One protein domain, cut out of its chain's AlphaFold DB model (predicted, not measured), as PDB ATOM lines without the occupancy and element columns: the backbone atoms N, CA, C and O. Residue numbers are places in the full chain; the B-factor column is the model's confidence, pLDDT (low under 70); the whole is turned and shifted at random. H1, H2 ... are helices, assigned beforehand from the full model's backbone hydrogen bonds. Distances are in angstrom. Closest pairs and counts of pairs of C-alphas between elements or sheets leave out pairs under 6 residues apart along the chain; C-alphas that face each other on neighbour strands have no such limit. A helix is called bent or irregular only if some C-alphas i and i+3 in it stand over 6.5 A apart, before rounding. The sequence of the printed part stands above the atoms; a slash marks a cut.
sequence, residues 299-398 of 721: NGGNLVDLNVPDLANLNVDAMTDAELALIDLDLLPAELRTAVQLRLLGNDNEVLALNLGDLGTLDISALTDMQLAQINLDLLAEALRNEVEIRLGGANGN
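This is residues 299 to 398 of the 721 residues of an uncharacterized protein of Devosia sp. YR412 (UniProt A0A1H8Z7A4). The model is a rod in which the chain winds in stacked turns from one end to the other, with H1 towards one end, H3 in the middle and H6 at the other end. The shorter H2, H4 and H5 sit along its length between them. The printed part has 100 residues with six named helices, H1 to H6 in that order, and no named strand; its class is all helix, though only 45 residues are in named elements. It is compact, with a radius of gyration of the C-alphas of 14.5 A and spans of 50 by 24 by 23 A.

Begin with H1, residues 308 to 312, and H3, residues 334 to 346: they are close but not clearly touching, the closest C-alphas being those of Ala 312 and Leu 336, 7.9 A apart. H2, residues 321 to 324, touches residues 340 to 344 of H3 alone, closest at the C-alphas of Asp 321 and Leu 344, 6.4 A. H4, residues 356 to 359, is close to H3 but not clearly touching, at the C-alphas of Gln 341 and Leu 359, 7.9 A. H5, residues 369 to 372, touches residues 388 to 392 alone of H6, residues 382 to 396, closest at the C-alphas of Asp 369 and Leu 392, 6.5 A. H3 and H6 are apart. Every O i to N i+4 pair is within hydrogen-bond range in H1 and H3, and 9 of 11 in H6; H2, H4 and H5 are too short for such a pair.

Find C-alpha 308 at (255.872, 323.114, 159.989), where H1 begins. From C-alpha 334 at (267.195, 321.379, 155.147), H3 runs 18.2 A. H6 runs 21.6 A to C-alpha 396 at (289.207, 305.437, 144.516); it is neither bent nor irregular, but only just: C-alphas 393 and 396 are 6.1 A apart.

Look at Gly 300 and Asn 398, whose C-alphas are the two farthest apart, 50.0 A. The printed part has no cut, and the five links between helices are short. Confidence is under 70 at residues 299 to 313, 348 to 361 and 393 to 398.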
ATOM      1  N   ASN A 299     243.111 307.708 153.379       38.84
ATOM      2  CA  ASN A 299     242.986 307.544 151.908       38.84
ATOM      3  C   ASN A 299     242.535 308.805 151.107       38.84
ATOM      4  O   ASN A 299     242.261 308.714 149.909       38.84
ATOM      5  N   GLY A 300     242.437 309.972 151.749       42.84
ATOM      6  CA  GLY A 300     242.289 311.294 151.136       42.84
ATOM      7  C   GLY A 300     242.969 312.432 151.916       42.84
ATOM      8  O   GLY A 300     242.647 313.589 151.658       42.84
ATOM      9  N   GLY A 301     243.869 312.125 152.862       43.69
ATOM     10  CA  GLY A 301     244.628 313.114 153.630       43.69
ATOM     11  C   GLY A 301     245.587 313.872 152.716       43.69
ATOM     12  O   GLY A 301     246.459 313.286 152.077       43.69
ATOM     13  N   ASN A 302     245.387 315.179 152.600       44.72
ATOM     14  CA  ASN A 302     246.146 316.025 151.695       44.72
ATOM     15  C   ASN A 302     247.440 316.489 152.383       44.72
ATOM     16  O   ASN A 302     247.394 317.300 153.301       44.72
ATOM     17  N   LEU A 303     248.596 316.013 151.903       51.38
ATOM     18  CA  LEU A 303     249.939 316.346 152.424       51.38
ATOM     19  C   LEU A 303     250.227 317.855 152.554       51.38
ATOM     20  O   LEU A 303     251.115 318.250 153.301       51.38
ATOM     21  N   VAL A 304     249.474 318.695 151.839       53.06
ATOM     22  CA  VAL A 304     249.582 320.164 151.856       53.06
ATOM     23  C   VAL A 304     249.104 320.785 153.181       53.06
ATOM     24  O   VAL A 304     249.438 321.936 153.454       53.06
ATOM     25  N   ASP A 305     248.340 320.056 153.998       50.09
ATOM     26  CA  ASP A 305     247.753 320.573 155.244       50.09
ATOM     27  C   ASP A 305     248.607 320.282 156.506       50.09
ATOM     28  O   ASP A 305     248.254 320.734 157.597       50.09
ATOM     29  N   LEU A 306     249.752 319.592 156.371       56.50
ATOM     30  CA  LEU A 306     250.720 319.390 157.461       56.50
ATOM     31  C   LEU A 306     251.395 320.711 157.862       56.50
ATOM     32  O   LEU A 306     251.831 321.494 157.010       56.50
ATOM     33  N   ASN A 307     251.516 320.965 159.168       57.00
ATOM     34  CA  ASN A 307     252.114 322.197 159.676       57.00
ATOM     35  C   ASN A 307     253.633 322.038 159.915       57.00
ATOM     36  O   ASN A 307     254.145 320.935 160.073       57.00
ATOM     37  N   VAL A 308     254.391 323.145 159.919       57.62
ATOM     38  CA  VAL A 308     255.872 323.114 159.989       57.62
ATOM     39  C   VAL A 308     256.429 322.330 161.201       57.62
ATOM     40  O   VAL A 308     257.407 321.608 161.007       57.62
ATOM     41  N   PRO A 309     255.865 322.441 162.423       61.97
ATOM     42  CA  PRO A 309     256.152 321.516 163.522       61.97
ATOM     43  C   PRO A 309     256.033 320.025 163.172       61.97
ATOM     44  O   PRO A 309     256.975 319.285 163.445       61.97
ATOM     45  N   ASP A 310     254.941 319.592 162.536       60.78
ATOM     46  CA  ASP A 310     254.714 318.178 162.193       60.78
ATOM     47  C   ASP A 310     255.796 317.662 161.223       60.78
ATOM     48  O   ASP A 310     256.375 316.593 161.424       60.78
ATOM     49  N   LEU A 311     256.158 318.468 160.210       64.81
ATOM     50  CA  LEU A 311     257.224 318.123 159.257       64.81
ATOM     51  C   LEU A 311     258.612 317.988 159.908       64.81
ATOM     52  O   LEU A 311     259.499 317.398 159.294       64.81
ATOM     53  N   ALA A 312     258.838 318.520 161.115       67.69
ATOM     54  CA  ALA A 312     260.130 318.414 161.796       67.69
ATOM     55  C   ALA A 312     260.381 317.025 162.414       67.69
ATOM     56  O   ALA A 312     261.539 316.649 162.594       67.69
ATOM     57  N   ASN A 313     259.319 316.265 162.700       67.50
ATOM     58  CA  ASN A 313     259.393 314.914 163.267       67.50
ATOM     59  C   ASN A 313     259.212 313.806 162.212       67.50
ATOM     60  O   ASN A 313     259.241 312.624 162.554       67.50
ATOM     61  N   LEU A 314     259.045 314.173 160.935       75.75
ATOM     62  CA  LEU A 314     258.698 313.252 159.856       75.75
ATOM     63  C   LEU A 314     259.727 312.119 159.695       75.75
ATOM     64  O   LEU A 314     260.868 312.337 159.277       75.75
ATOM     65  N   ASN A 315     259.296 310.883 159.953       81.25
ATOM     66  CA  ASN A 315     260.139 309.704 159.790       81.25
ATOM     67  C   ASN A 315     260.255 309.285 158.311       81.25
ATOM     68  O   ASN A 315     259.521 308.426 157.820       81.25
ATOM     69  N   VAL A 316     261.232 309.873 157.616       80.56
ATOM     70  CA  VAL A 316     261.551 309.602 156.200       80.56
ATOM     71  C   VAL A 316     261.807 308.116 155.913       80.56
ATOM     72  O   VAL A 316     261.547 307.669 154.798       80.56
ATOM     73  N   ASP A 317     262.276 307.326 156.886       76.62
ATOM     74  CA  ASP A 317     262.508 305.887 156.694       76.62
ATOM     75  C   ASP A 317     261.195 305.090 156.605       76.62
ATOM     76  O   ASP A 317     261.126 304.111 155.859       76.62
ATOM     77  N   ALA A 318     260.146 305.523 157.314       74.81
ATOM     78  CA  ALA A 318     258.856 304.833 157.386       74.81
ATOM     79  C   ALA A 318     257.960 305.041 156.150       74.81
ATOM     80  O   ALA A 318     257.096 304.209 155.880       74.81
ATOM     81  N   MET A 319     258.165 306.126 155.399       80.06
ATOM     82  CA  MET A 319     257.366 306.455 154.213       80.06
ATOM     83  C   MET A 319     257.800 305.656 152.979       80.06
ATOM     84  O   MET A 319     258.959 305.252 152.848       80.06
ATOM     85  N   THR A 320     256.884 305.443 152.036       81.81
ATOM     86  CA  THR A 320     257.214 304.940 150.695       81.81
ATOM     87  C   THR A 320     257.707 306.067 149.790       81.81
ATOM     88  O   THR A 320     257.382 307.237 149.988       81.81
ATOM     89  N   ASP A 321     258.483 305.724 148.764       78.88
ATOM     90  CA  ASP A 321     259.075 306.718 147.858       78.88
ATOM     91  C   ASP A 321     257.991 307.511 147.096       78.88
ATOM     92  O   ASP A 321     258.123 308.718 146.905       78.88
ATOM     93  N   ALA A 322     256.859 306.870 146.787       75.12
ATOM     94  CA  ALA A 322     255.695 307.500 146.170       75.12
ATOM     95  C   ALA A 322     254.980 308.508 147.092       75.12
ATOM     96  O   ALA A 322     254.416 309.483 146.600       75.12
ATOM     97  N   GLU A 323     254.997 308.298 148.413       78.62
ATOM     98  CA  GLU A 323     254.477 309.266 149.390       78.62
ATOM     99  C   GLU A 323     255.465 310.421 149.585       78.62
ATOM    100  O   GLU A 323     255.060 311.581 149.595       78.62
ATOM    101  N   LEU A 324     256.769 310.121 149.651       82.81
ATOM    102  CA  LEU A 324     257.837 311.124 149.704       82.81
ATOM    103  C   LEU A 324     257.834 312.047 148.473       82.81
ATOM    104  O   LEU A 324     258.036 313.251 148.605       82.81
ATOM    105  N   ALA A 325     257.548 311.506 147.287       77.12
ATOM    106  CA  ALA A 325     257.442 312.251 146.032       77.12
ATOM    107  C   ALA A 325     256.238 313.218 145.961       77.12
ATOM    108  O   ALA A 325     256.155 314.015 145.025       77.12
ATOM    109  N   LEU A 326     255.301 313.149 146.915       77.25
ATOM    110  CA  LEU A 326     254.155 314.060 147.025       77.25
ATOM    111  C   LEU A 326     254.379 315.200 148.035       77.25
ATOM    112  O   LEU A 326     253.532 316.088 148.136       77.25
ATOM    113  N   ILE A 327     255.489 315.188 148.781       79.19
ATOM    114  CA  ILE A 327     255.823 316.224 149.763       79.19
ATOM    115  C   ILE A 327     256.390 317.453 149.048       79.19
ATOM    116  O   ILE A 327     257.307 317.344 148.234       79.19
ATOM    117  N   ASP A 328     255.897 318.642 149.404       83.00
ATOM    118  CA  ASP A 328     256.547 319.893 149.017       83.00
ATOM    119  C   ASP A 328     257.877 320.035 149.775       83.00
ATOM    120  O   ASP A 328     257.923 320.369 150.964       83.00
ATOM    121  N   LEU A 329     258.974 319.749 149.071       81.62
ATOM    122  CA  LEU A 329     260.330 319.775 149.611       81.62
ATOM    123  C   LEU A 329     260.720 321.150 150.172       81.62
ATOM    124  O   LEU A 329     261.588 321.211 151.043       81.62
ATOM    125  N   ASP A 330     260.080 322.241 149.731       81.12
ATOM    126  CA  ASP A 330     260.351 323.577 150.260       81.12
ATOM    127  C   ASP A 330     259.844 323.783 151.694       81.12
ATOM    128  O   ASP A 330     260.382 324.640 152.405       81.12
ATOM    129  N   LEU A 331     258.892 322.964 152.154       80.44
ATOM    130  CA  LEU A 331     258.388 322.971 153.531       80.44
ATOM    131  C   LEU A 331     259.267 322.161 154.497       80.44
ATOM    132  O   LEU A 331     259.224 322.400 155.704       80.44
ATOM    133  N   LEU A 332     260.091 321.235 153.991       81.56
ATOM    134  CA  LEU A 332     260.978 320.421 154.825       81.56
ATOM    135  C   LEU A 332     262.178 321.235 155.354       81.56
ATOM    136  O   LEU A 332     262.811 321.974 154.581       81.56
ATOM    137  N   PRO A 333     262.579 321.036 156.629       82.81
ATOM    138  CA  PRO A 333     263.890 321.445 157.135       82.81
ATOM    139  C   PRO A 333     265.021 320.929 156.234       82.81
ATOM    140  O   PRO A 333     264.920 319.835 155.685       82.81
ATOM    141  N   ALA A 334     266.114 321.686 156.097       78.69
ATOM    142  CA  ALA A 334     267.195 321.379 155.147       78.69
ATOM    143  C   ALA A 334     267.785 319.959 155.306       78.69
ATOM    144  O   ALA A 334     268.104 319.301 154.318       78.69
ATOM    145  N   GLU A 335     267.869 319.468 156.541       79.31
ATOM    146  CA  GLU A 335     268.361 318.129 156.886       79.31
ATOM    147  C   GLU A 335     267.433 317.024 156.343       79.31
ATOM    148  O   GLU A 335     267.877 316.148 155.600       79.31
ATOM    149  N   LEU A 336     266.125 317.114 156.626       83.44
ATOM    150  CA  LEU A 336     265.118 316.170 156.123       83.44
ATOM    151  C   LEU A 336     264.937 316.285 154.606       83.44
ATOM    152  O   LEU A 336     264.861 315.271 153.920       83.44
ATOM    153  N   ARG A 337     264.948 317.508 154.063       86.12
ATOM    154  CA  ARG A 337     264.905 317.777 152.618       86.12
ATOM    155  C   ARG A 337     266.020 317.036 151.886       86.12
ATOM    156  O   ARG A 337     265.747 316.351 150.906       86.12
ATOM    157  N   THR A 338     267.247 317.127 152.397       80.19
ATOM    158  CA  THR A 338     268.417 316.449 151.823       80.19
ATOM    159  C   THR A 338     268.255 314.928 151.881       80.19
ATOM    160  O   THR A 338     268.520 314.254 150.889       80.19
ATOM    161  N   ALA A 339     267.762 314.377 152.998       82.81
ATOM    162  CA  ALA A 339     267.508 312.941 153.137       82.81
ATOM    163  C   ALA A 339     266.434 312.424 152.156       82.81
ATOM    164  O   ALA A 339     266.651 311.412 151.486       82.81
ATOM    165  N   VAL A 340     265.312 313.140 152.020       84.44
ATOM    166  CA  VAL A 340     264.237 312.808 151.067       84.44
ATOM    167  C   VAL A 340     264.736 312.900 149.624       84.44
ATOM    168  O   VAL A 340     264.537 311.964 148.851       84.44
ATOM    169  N   GLN A 341     265.438 313.981 149.267       84.25
ATOM    170  CA  GLN A 341     266.035 314.139 147.938       84.25
ATOM    171  C   GLN A 341     266.996 312.993 147.611       84.25
ATOM    172  O   GLN A 341     266.914 312.435 146.518       84.25
ATOM    173  N   LEU A 342     267.857 312.594 148.555       81.69
ATOM    174  CA  LEU A 342     268.791 311.487 148.345       81.69
ATOM    175  C   LEU A 342     268.079 310.156 148.102       81.69
ATOM    176  O   LEU A 342     268.453 309.407 147.202       81.69
ATOM    177  N   ARG A 343     267.048 309.870 148.904       82.38
ATOM    178  CA  ARG A 343     266.275 308.631 148.810       82.38
ATOM    179  C   ARG A 343     265.520 308.541 147.482       82.38
ATOM    180  O   ARG A 343     265.552 307.493 146.842       82.38
ATOM    181  N   LEU A 344     264.923 309.646 147.032       82.69
ATOM    182  CA  LEU A 344     264.278 309.737 145.720       82.69
ATOM    183  C   LEU A 344     265.291 309.619 144.563       82.69
ATOM    184  O   LEU A 344     264.996 308.958 143.574       82.69
ATOM    185  N   LEU A 345     266.492 310.197 144.688       78.12
ATOM    186  CA  LEU A 345     267.572 310.100 143.689       78.12
ATOM    187  C   LEU A 345     268.206 308.703 143.580       78.12
ATOM    188  O   LEU A 345     268.722 308.358 142.516       78.12
ATOM    189  N   GLY A 346     268.197 307.918 144.660       73.50
ATOM    190  CA  GLY A 346     268.805 306.585 144.711       73.50
ATOM    191  C   GLY A 346     267.968 305.462 144.084       73.50
ATOM    192  O   GLY A 346     268.504 304.384 143.829       73.50
ATOM    193  N   ASN A 347     266.672 305.684 143.823       71.50
ATOM    194  CA  ASN A 347     265.767 304.673 143.270       71.50
ATOM    195  C   ASN A 347     265.333 305.004 141.830       71.50
ATOM    196  O   ASN A 347     264.442 305.818 141.594       71.50
ATOM    197  N   ASP A 348     265.899 304.270 140.863       62.84
ATOM    198  CA  ASP A 348     265.764 304.456 139.401       62.84
ATOM    199  C   ASP A 348     264.325 304.518 138.826       62.84
ATOM    200  O   ASP A 348     264.149 304.782 137.635       62.84
ATOM    201  N   ASN A 349     263.282 304.228 139.615       54.97
ATOM    202  CA  ASN A 349     261.919 304.011 139.115       54.97
ATOM    203  C   ASN A 349     260.939 305.187 139.306       54.97
ATOM    204  O   ASN A 349     259.940 305.217 138.587       54.97
ATOM    205  N   GLU A 350     261.184 306.140 140.217       57.72
ATOM    206  CA  GLU A 350     260.181 307.174 140.582       57.72
ATOM    207  C   GLU A 350     260.654 308.636 140.425       57.72
ATOM    208  O   GLU A 350     259.892 309.573 140.655       57.72
ATOM    209  N   VAL A 351     261.861 308.858 139.888       53.19
ATOM    210  CA  VAL A 351     262.497 310.192 139.725       53.19
ATOM    211  C   VAL A 351     261.713 311.180 138.836       53.19
ATOM    212  O   VAL A 351     261.987 312.376 138.831       53.19
ATOM    213  N   LEU A 352     260.673 310.730 138.122       52.44
ATOM    214  CA  LEU A 352     259.805 311.576 137.286       52.44
ATOM    215  C   LEU A 352     259.035 312.675 138.050       52.44
ATOM    216  O   LEU A 352     258.414 313.516 137.396       52.44
ATOM    217  N   ALA A 353     259.046 312.668 139.387       54.84
ATOM    218  CA  ALA A 353     258.390 313.670 140.228       54.84
ATOM    219  C   ALA A 353     259.278 314.871 140.618       54.84
ATOM    220  O   ALA A 353     258.739 315.953 140.847       54.84
ATOM    221  N   LEU A 354     260.609 314.721 140.669       60.69
ATOM    222  CA  LEU A 354     261.509 315.809 141.077       60.69
ATOM    223  C   LEU A 354     261.615 316.871 139.976       60.69
ATOM    224  O   LEU A 354     261.977 316.577 138.833       60.69
ATOM    225  N   ASN A 355     261.324 318.129 140.311       65.44
ATOM    226  CA  ASN A 355     261.475 319.229 139.372       65.44
ATOM    227  C   ASN A 355     262.959 319.625 139.282       65.44
ATOM    228  O   ASN A 355     263.687 319.601 140.274       65.44
ATOM    229  N   LEU A 356     263.427 320.058 138.104       60.19
ATOM    230  CA  LEU A 356     264.834 320.463 137.924       60.19
ATOM    231  C   LEU A 356     265.241 321.652 138.817       60.19
ATOM    232  O   LEU A 356     266.431 321.874 139.023       60.19
ATOM    233  N   GLY A 357     264.272 322.423 139.326       65.31
ATOM    234  CA  GLY A 357     264.519 323.477 140.312       65.31
ATOM    235  C   GLY A 357     264.964 322.932 141.671       65.31
ATOM    236  O   GLY A 357     265.893 323.476 142.263       65.31
ATOM    237  N   ASP A 358     264.366 321.831 142.119       65.75
ATOM    238  CA  ASP A 358     264.541 321.290 143.471       65.75
ATOM    239  C   ASP A 358     265.928 320.640 143.606       65.75
ATOM    240  O   ASP A 358     266.629 320.839 144.599       65.75
ATOM    241  N   LEU A 359     266.375 319.969 142.537       66.88
ATOM    242  CA  LEU A 359     267.739 319.445 142.383       66.88
ATOM    243  C   LEU A 359     268.808 320.547 142.392       66.88
ATOM    244  O   LEU A 359     269.935 320.304 142.814       66.88
ATOM    245  N   GLY A 360     268.467 321.769 141.969       67.31
ATOM    246  CA  GLY A 360     269.380 322.917 141.984       67.31
ATOM    247  C   GLY A 360     269.710 323.446 143.385       67.31
ATOM    248  O   GLY A 360     270.555 324.329 143.506       67.31
ATOM    249  N   THR A 361     269.053 322.922 144.428       69.38
ATOM    250  CA  THR A 361     269.290 323.277 145.840       69.38
ATOM    251  C   THR A 361     269.981 322.173 146.644       69.38
ATOM    252  O   THR A 361     270.154 322.330 147.851       69.38
ATOM    253  N   LEU A 362     270.388 321.072 145.997       75.00
ATOM    254  CA  LEU A 362     271.084 319.970 146.656       75.00
ATOM    255  C   LEU A 362     272.476 320.427 147.124       75.00
ATOM    256  O   LEU A 362     273.373 320.646 146.308       75.00
ATOM    257  N   ASP A 363     272.665 320.547 148.438       80.44
ATOM    258  CA  ASP A 363     273.960 320.882 149.030       80.44
ATOM    259  C   ASP A 363     274.894 319.661 148.998       80.44
ATOM    260  O   ASP A 363     274.944 318.857 149.929       80.44
ATOM    261  N   ILE A 364     275.650 319.527 147.903       78.31
ATOM    262  CA  ILE A 364     276.667 318.481 147.724       78.31
ATOM    263  C   ILE A 364     277.682 318.491 148.878       78.31
ATOM    264  O   ILE A 364     278.153 317.425 149.281       78.31
ATOM    265  N   SER A 365     278.010 319.657 149.448       75.19
ATOM    266  CA  SER A 365     279.013 319.769 150.517       75.19
ATOM    267  C   SER A 365     278.570 319.088 151.819       75.19
ATOM    268  O   SER A 365     279.411 318.560 152.548       75.19
ATOM    269  N   ALA A 366     277.258 318.999 152.064       75.62
ATOM    270  CA  ALA A 366     276.680 318.295 153.206       75.62
ATOM    271  C   ALA A 366     276.675 316.757 153.055       75.62
ATOM    272  O   ALA A 366     276.407 316.044 154.026       75.62
ATOM    273  N   LEU A 367     276.958 316.227 151.860       78.75
ATOM    274  CA  LEU A 367     276.889 314.795 151.568       78.75
ATOM    275  C   LEU A 367     278.213 314.073 151.836       78.75
ATOM    276  O   LEU A 367     279.293 314.527 151.447       78.75
ATOM    277  N   THR A 368     278.118 312.889 152.445       81.69
ATOM    278  CA  THR A 368     279.251 311.961 152.579       81.69
ATOM    279  C   THR A 368     279.536 311.236 151.264       81.69
ATOM    280  O   THR A 368     278.638 311.014 150.453       81.69
ATOM    281  N   ASP A 369     280.767 310.770 151.065       76.44
ATOM    282  CA  ASP A 369     281.159 310.103 149.813       76.44
ATOM    283  C   ASP A 369     280.372 308.798 149.569       76.44
ATOM    284  O   ASP A 369     280.108 308.418 148.430       76.44
ATOM    285  N   MET A 370     279.909 308.140 150.640       75.94
ATOM    286  CA  MET A 370     279.034 306.964 150.559       75.94
ATOM    287  C   MET A 370     277.621 307.308 150.063       75.94
ATOM    288  O   MET A 370     277.004 306.494 149.381       75.94
ATOM    289  N   GLN A 371     277.120 308.498 150.404       79.56
ATOM    290  CA  GLN A 371     275.848 309.035 149.916       79.56
ATOM    291  C   GLN A 371     275.975 309.498 148.463       79.56
ATOM    292  O   GLN A 371     275.137 309.152 147.637       79.56
ATOM    293  N   LEU A 372     277.063 310.200 148.128       81.56
ATOM    294  CA  LEU A 372     277.378 310.613 146.758       81.56
ATOM    295  C   LEU A 372     277.471 309.409 145.808       81.56
ATOM    296  O   LEU A 372     276.906 309.445 144.719       81.56
ATOM    297  N   ALA A 373     278.088 308.307 146.247       76.88
ATOM    298  CA  ALA A 373     278.223 307.077 145.461       76.88
ATOM    299  C   ALA A 373     276.894 306.342 145.182       76.88
ATOM    300  O   ALA A 373     276.884 305.387 144.404       76.88
ATOM    301  N   GLN A 374     275.790 306.747 145.820       77.81
ATOM    302  CA  GLN A 374     274.444 306.212 145.578       77.81
ATOM    303  C   GLN A 374     273.622 307.081 144.613       77.81
ATOM    304  O   GLN A 374     272.553 306.654 144.184       77.81
ATOM    305  N   ILE A 375     274.100 308.277 144.249       80.12
ATOM    306  CA  ILE A 375     273.387 309.171 143.336       80.12
ATOM    307  C   ILE A 375     273.563 308.684 141.896       80.12
ATOM    308  O   ILE A 375     274.680 308.526 141.402       80.12
ATOM    309  N   ASN A 376     272.448 308.516 141.185       79.94
ATOM    310  CA  ASN A 376     272.476 308.271 139.752       79.94
ATOM    311  C   ASN A 376     272.909 309.553 139.003       79.94
ATOM    312  O   ASN A 376     272.113 310.466 138.771       79.94
ATOM    313  N   LEU A 377     274.192 309.610 138.624       79.25
ATOM    314  CA  LEU A 377     274.830 310.731 137.914       79.25
ATOM    315  C   LEU A 377     274.119 311.132 136.609       79.25
ATOM    316  O   LEU A 377     274.230 312.283 136.182       79.25
ATOM    317  N   ASP A 378     273.358 310.224 135.984       78.69
ATOM    318  CA  ASP A 378     272.590 310.533 134.772       78.69
ATOM    319  C   ASP A 378     271.371 311.434 135.008       78.69
ATOM    320  O   ASP A 378     270.814 311.973 134.049       78.69
ATOM    321  N   LEU A 379     271.003 311.665 136.271       73.44
ATOM    322  CA  LEU A 379     269.861 312.485 136.682       73.44
ATOM    323  C   LEU A 379     270.278 313.856 137.245       73.44
ATOM    324  O   LEU A 379     269.429 314.729 137.431       73.44
ATOM    325  N   LEU A 380     271.578 314.082 137.469       76.81
ATOM    326  CA  LEU A 380     272.117 315.376 137.884       76.81
ATOM    327  C   LEU A 380     272.237 316.353 136.707       76.81
ATOM    328  O   LEU A 380     272.582 315.983 135.582       76.81
ATOM    329  N   ALA A 381     272.032 317.641 136.992       77.81
ATOM    330  CA  ALA A 381     272.429 318.710 136.082       77.81
ATOM    331  C   ALA A 381     273.953 318.683 135.867       77.81
ATOM    332  O   ALA A 381     274.704 318.416 136.800       77.81
ATOM    333  N   GLU A 382     274.415 319.010 134.658       75.00
ATOM    334  CA  GLU A 382     275.815 318.842 134.224       75.00
ATOM    335  C   GLU A 382     276.851 319.502 135.159       75.00
ATOM    336  O   GLU A 382     277.912 318.934 135.397       75.00
ATOM    337  N   ALA A 383     276.514 320.644 135.772       70.38
ATOM    338  CA  ALA A 383     277.352 321.288 136.787       70.38
ATOM    339  C   ALA A 383     277.502 320.440 138.068       70.38
ATOM    340  O   ALA A 383     278.619 320.197 138.512       70.38
ATOM    341  N   LEU A 384     276.385 319.946 138.619       76.88
ATOM    342  CA  LEU A 384     276.370 319.101 139.819       76.88
ATOM    343  C   LEU A 384     277.014 317.736 139.542       76.88
ATOM    344  O   LEU A 384     277.747 317.229 140.382       76.88
ATOM    345  N   ARG A 385     276.789 317.158 138.352       81.12
ATOM    346  CA  ARG A 385     277.434 315.905 137.931       81.12
ATOM    347  C   ARG A 385     278.954 316.021 138.017       81.12
ATOM    348  O   ARG A 385     279.569 315.176 138.656       81.12
ATOM    349  N   ASN A 386     279.536 317.061 137.414       70.75
ATOM    350  CA  ASN A 386     280.987 317.259 137.413       70.75
ATOM    351  C   ASN A 386     281.544 317.344 138.848       70.75
ATOM    352  O   ASN A 386     282.574 316.747 139.141       70.75
ATOM    353  N   GLU A 387     280.855 318.039 139.756       76.31
ATOM    354  CA  GLU A 387     281.290 318.190 141.150       76.31
ATOM    355  C   GLU A 387     281.211 316.872 141.948       76.31
ATOM    356  O   GLU A 387     282.136 316.540 142.696       76.31
ATOM    357  N   VAL A 388     280.167 316.062 141.728       78.56
ATOM    358  CA  VAL A 388     280.064 314.711 142.311       78.56
ATOM    359  C   VAL A 388     281.106 313.755 141.715       78.56
ATOM    360  O   VAL A 388     281.732 313.003 142.462       78.56
ATOM    361  N   GLU A 389     281.337 313.788 140.398       79.31
ATOM    362  CA  GLU A 389     282.355 312.966 139.724       79.31
ATOM    363  C   GLU A 389     283.772 313.280 140.228       79.31
ATOM    364  O   GLU A 389     284.553 312.355 140.451       79.31
ATOM    365  N   ILE A 390     284.091 314.552 140.490       71.62
ATOM    366  CA  ILE A 390     285.383 314.966 141.060       71.62
ATOM    367  C   ILE A 390     285.554 314.427 142.489       71.62
ATOM    368  O   ILE A 390     286.560 313.771 142.771       71.62
ATOM    369  N   ARG A 391     284.562 314.617 143.375       73.75
ATOM    370  CA  ARG A 391     284.638 314.126 144.767       73.75
ATOM    371  C   ARG A 391     284.693 312.600 144.869       73.75
ATOM    372  O   ARG A 391     285.452 312.067 145.675       73.75
ATOM    373  N   LEU A 392     283.930 311.878 144.046       73.38
ATOM    374  CA  LEU A 392     284.001 310.411 143.987       73.38
ATOM    375  C   LEU A 392     285.284 309.907 143.310       73.38
ATOM    376  O   LEU A 392     285.753 308.809 143.623       73.38
ATOM    377  N   GLY A 393     285.858 310.710 142.411       65.88
ATOM    378  CA  GLY A 393     287.144 310.473 141.770       65.88
ATOM    379  C   GLY A 393     288.280 310.341 142.782       65.88
ATOM    380  O   GLY A 393     288.950 309.312 142.792       65.88
ATOM    381  N   GLY A 394     288.452 311.322 143.673       54.56
ATOM    382  CA  GLY A 394     289.604 311.378 144.588       54.56
ATOM    383  C   GLY A 394     289.812 310.118 145.442       54.56
ATOM    384  O   GLY A 394     290.917 309.605 145.550       54.56
ATOM    385  N   ALA A 395     288.747 309.532 146.000       47.69
ATOM    386  CA  ALA A 395     288.913 308.455 146.980       47.69
ATOM    387  C   ALA A 395     289.350 307.092 146.393       47.69
ATOM    388  O   ALA A 395     290.019 306.324 147.087       47.69
ATOM    389  N   ASN A 396     288.910 306.731 145.178       45.22
ATOM    390  CA  ASN A 396     289.207 305.437 144.516       45.22
ATOM    391  C   ASN A 396     288.999 305.448 142.977       45.22
ATOM    392  O   ASN A 396     289.133 304.403 142.330       45.22
ATOM    393  N   GLY A 397     288.591 306.573 142.387       46.31
ATOM    394  CA  GLY A 397     288.183 306.682 140.990       46.31
ATOM    395  C   GLY A 397     289.332 307.082 140.067       46.31
ATOM    396  O   GLY A 397     290.165 307.921 140.381       46.31
ATOM    397  N   ASN A 398     289.377 306.493 138.876       52.81
ATOM    398  CA  ASN A 398     290.330 306.902 137.852       52.81
ATOM    399  C   ASN A 398     289.850 308.214 137.205       52.81
ATOM    400  O   ASN A 398     288.996 308.161 136.319       52.81
TER     401      ASN A 398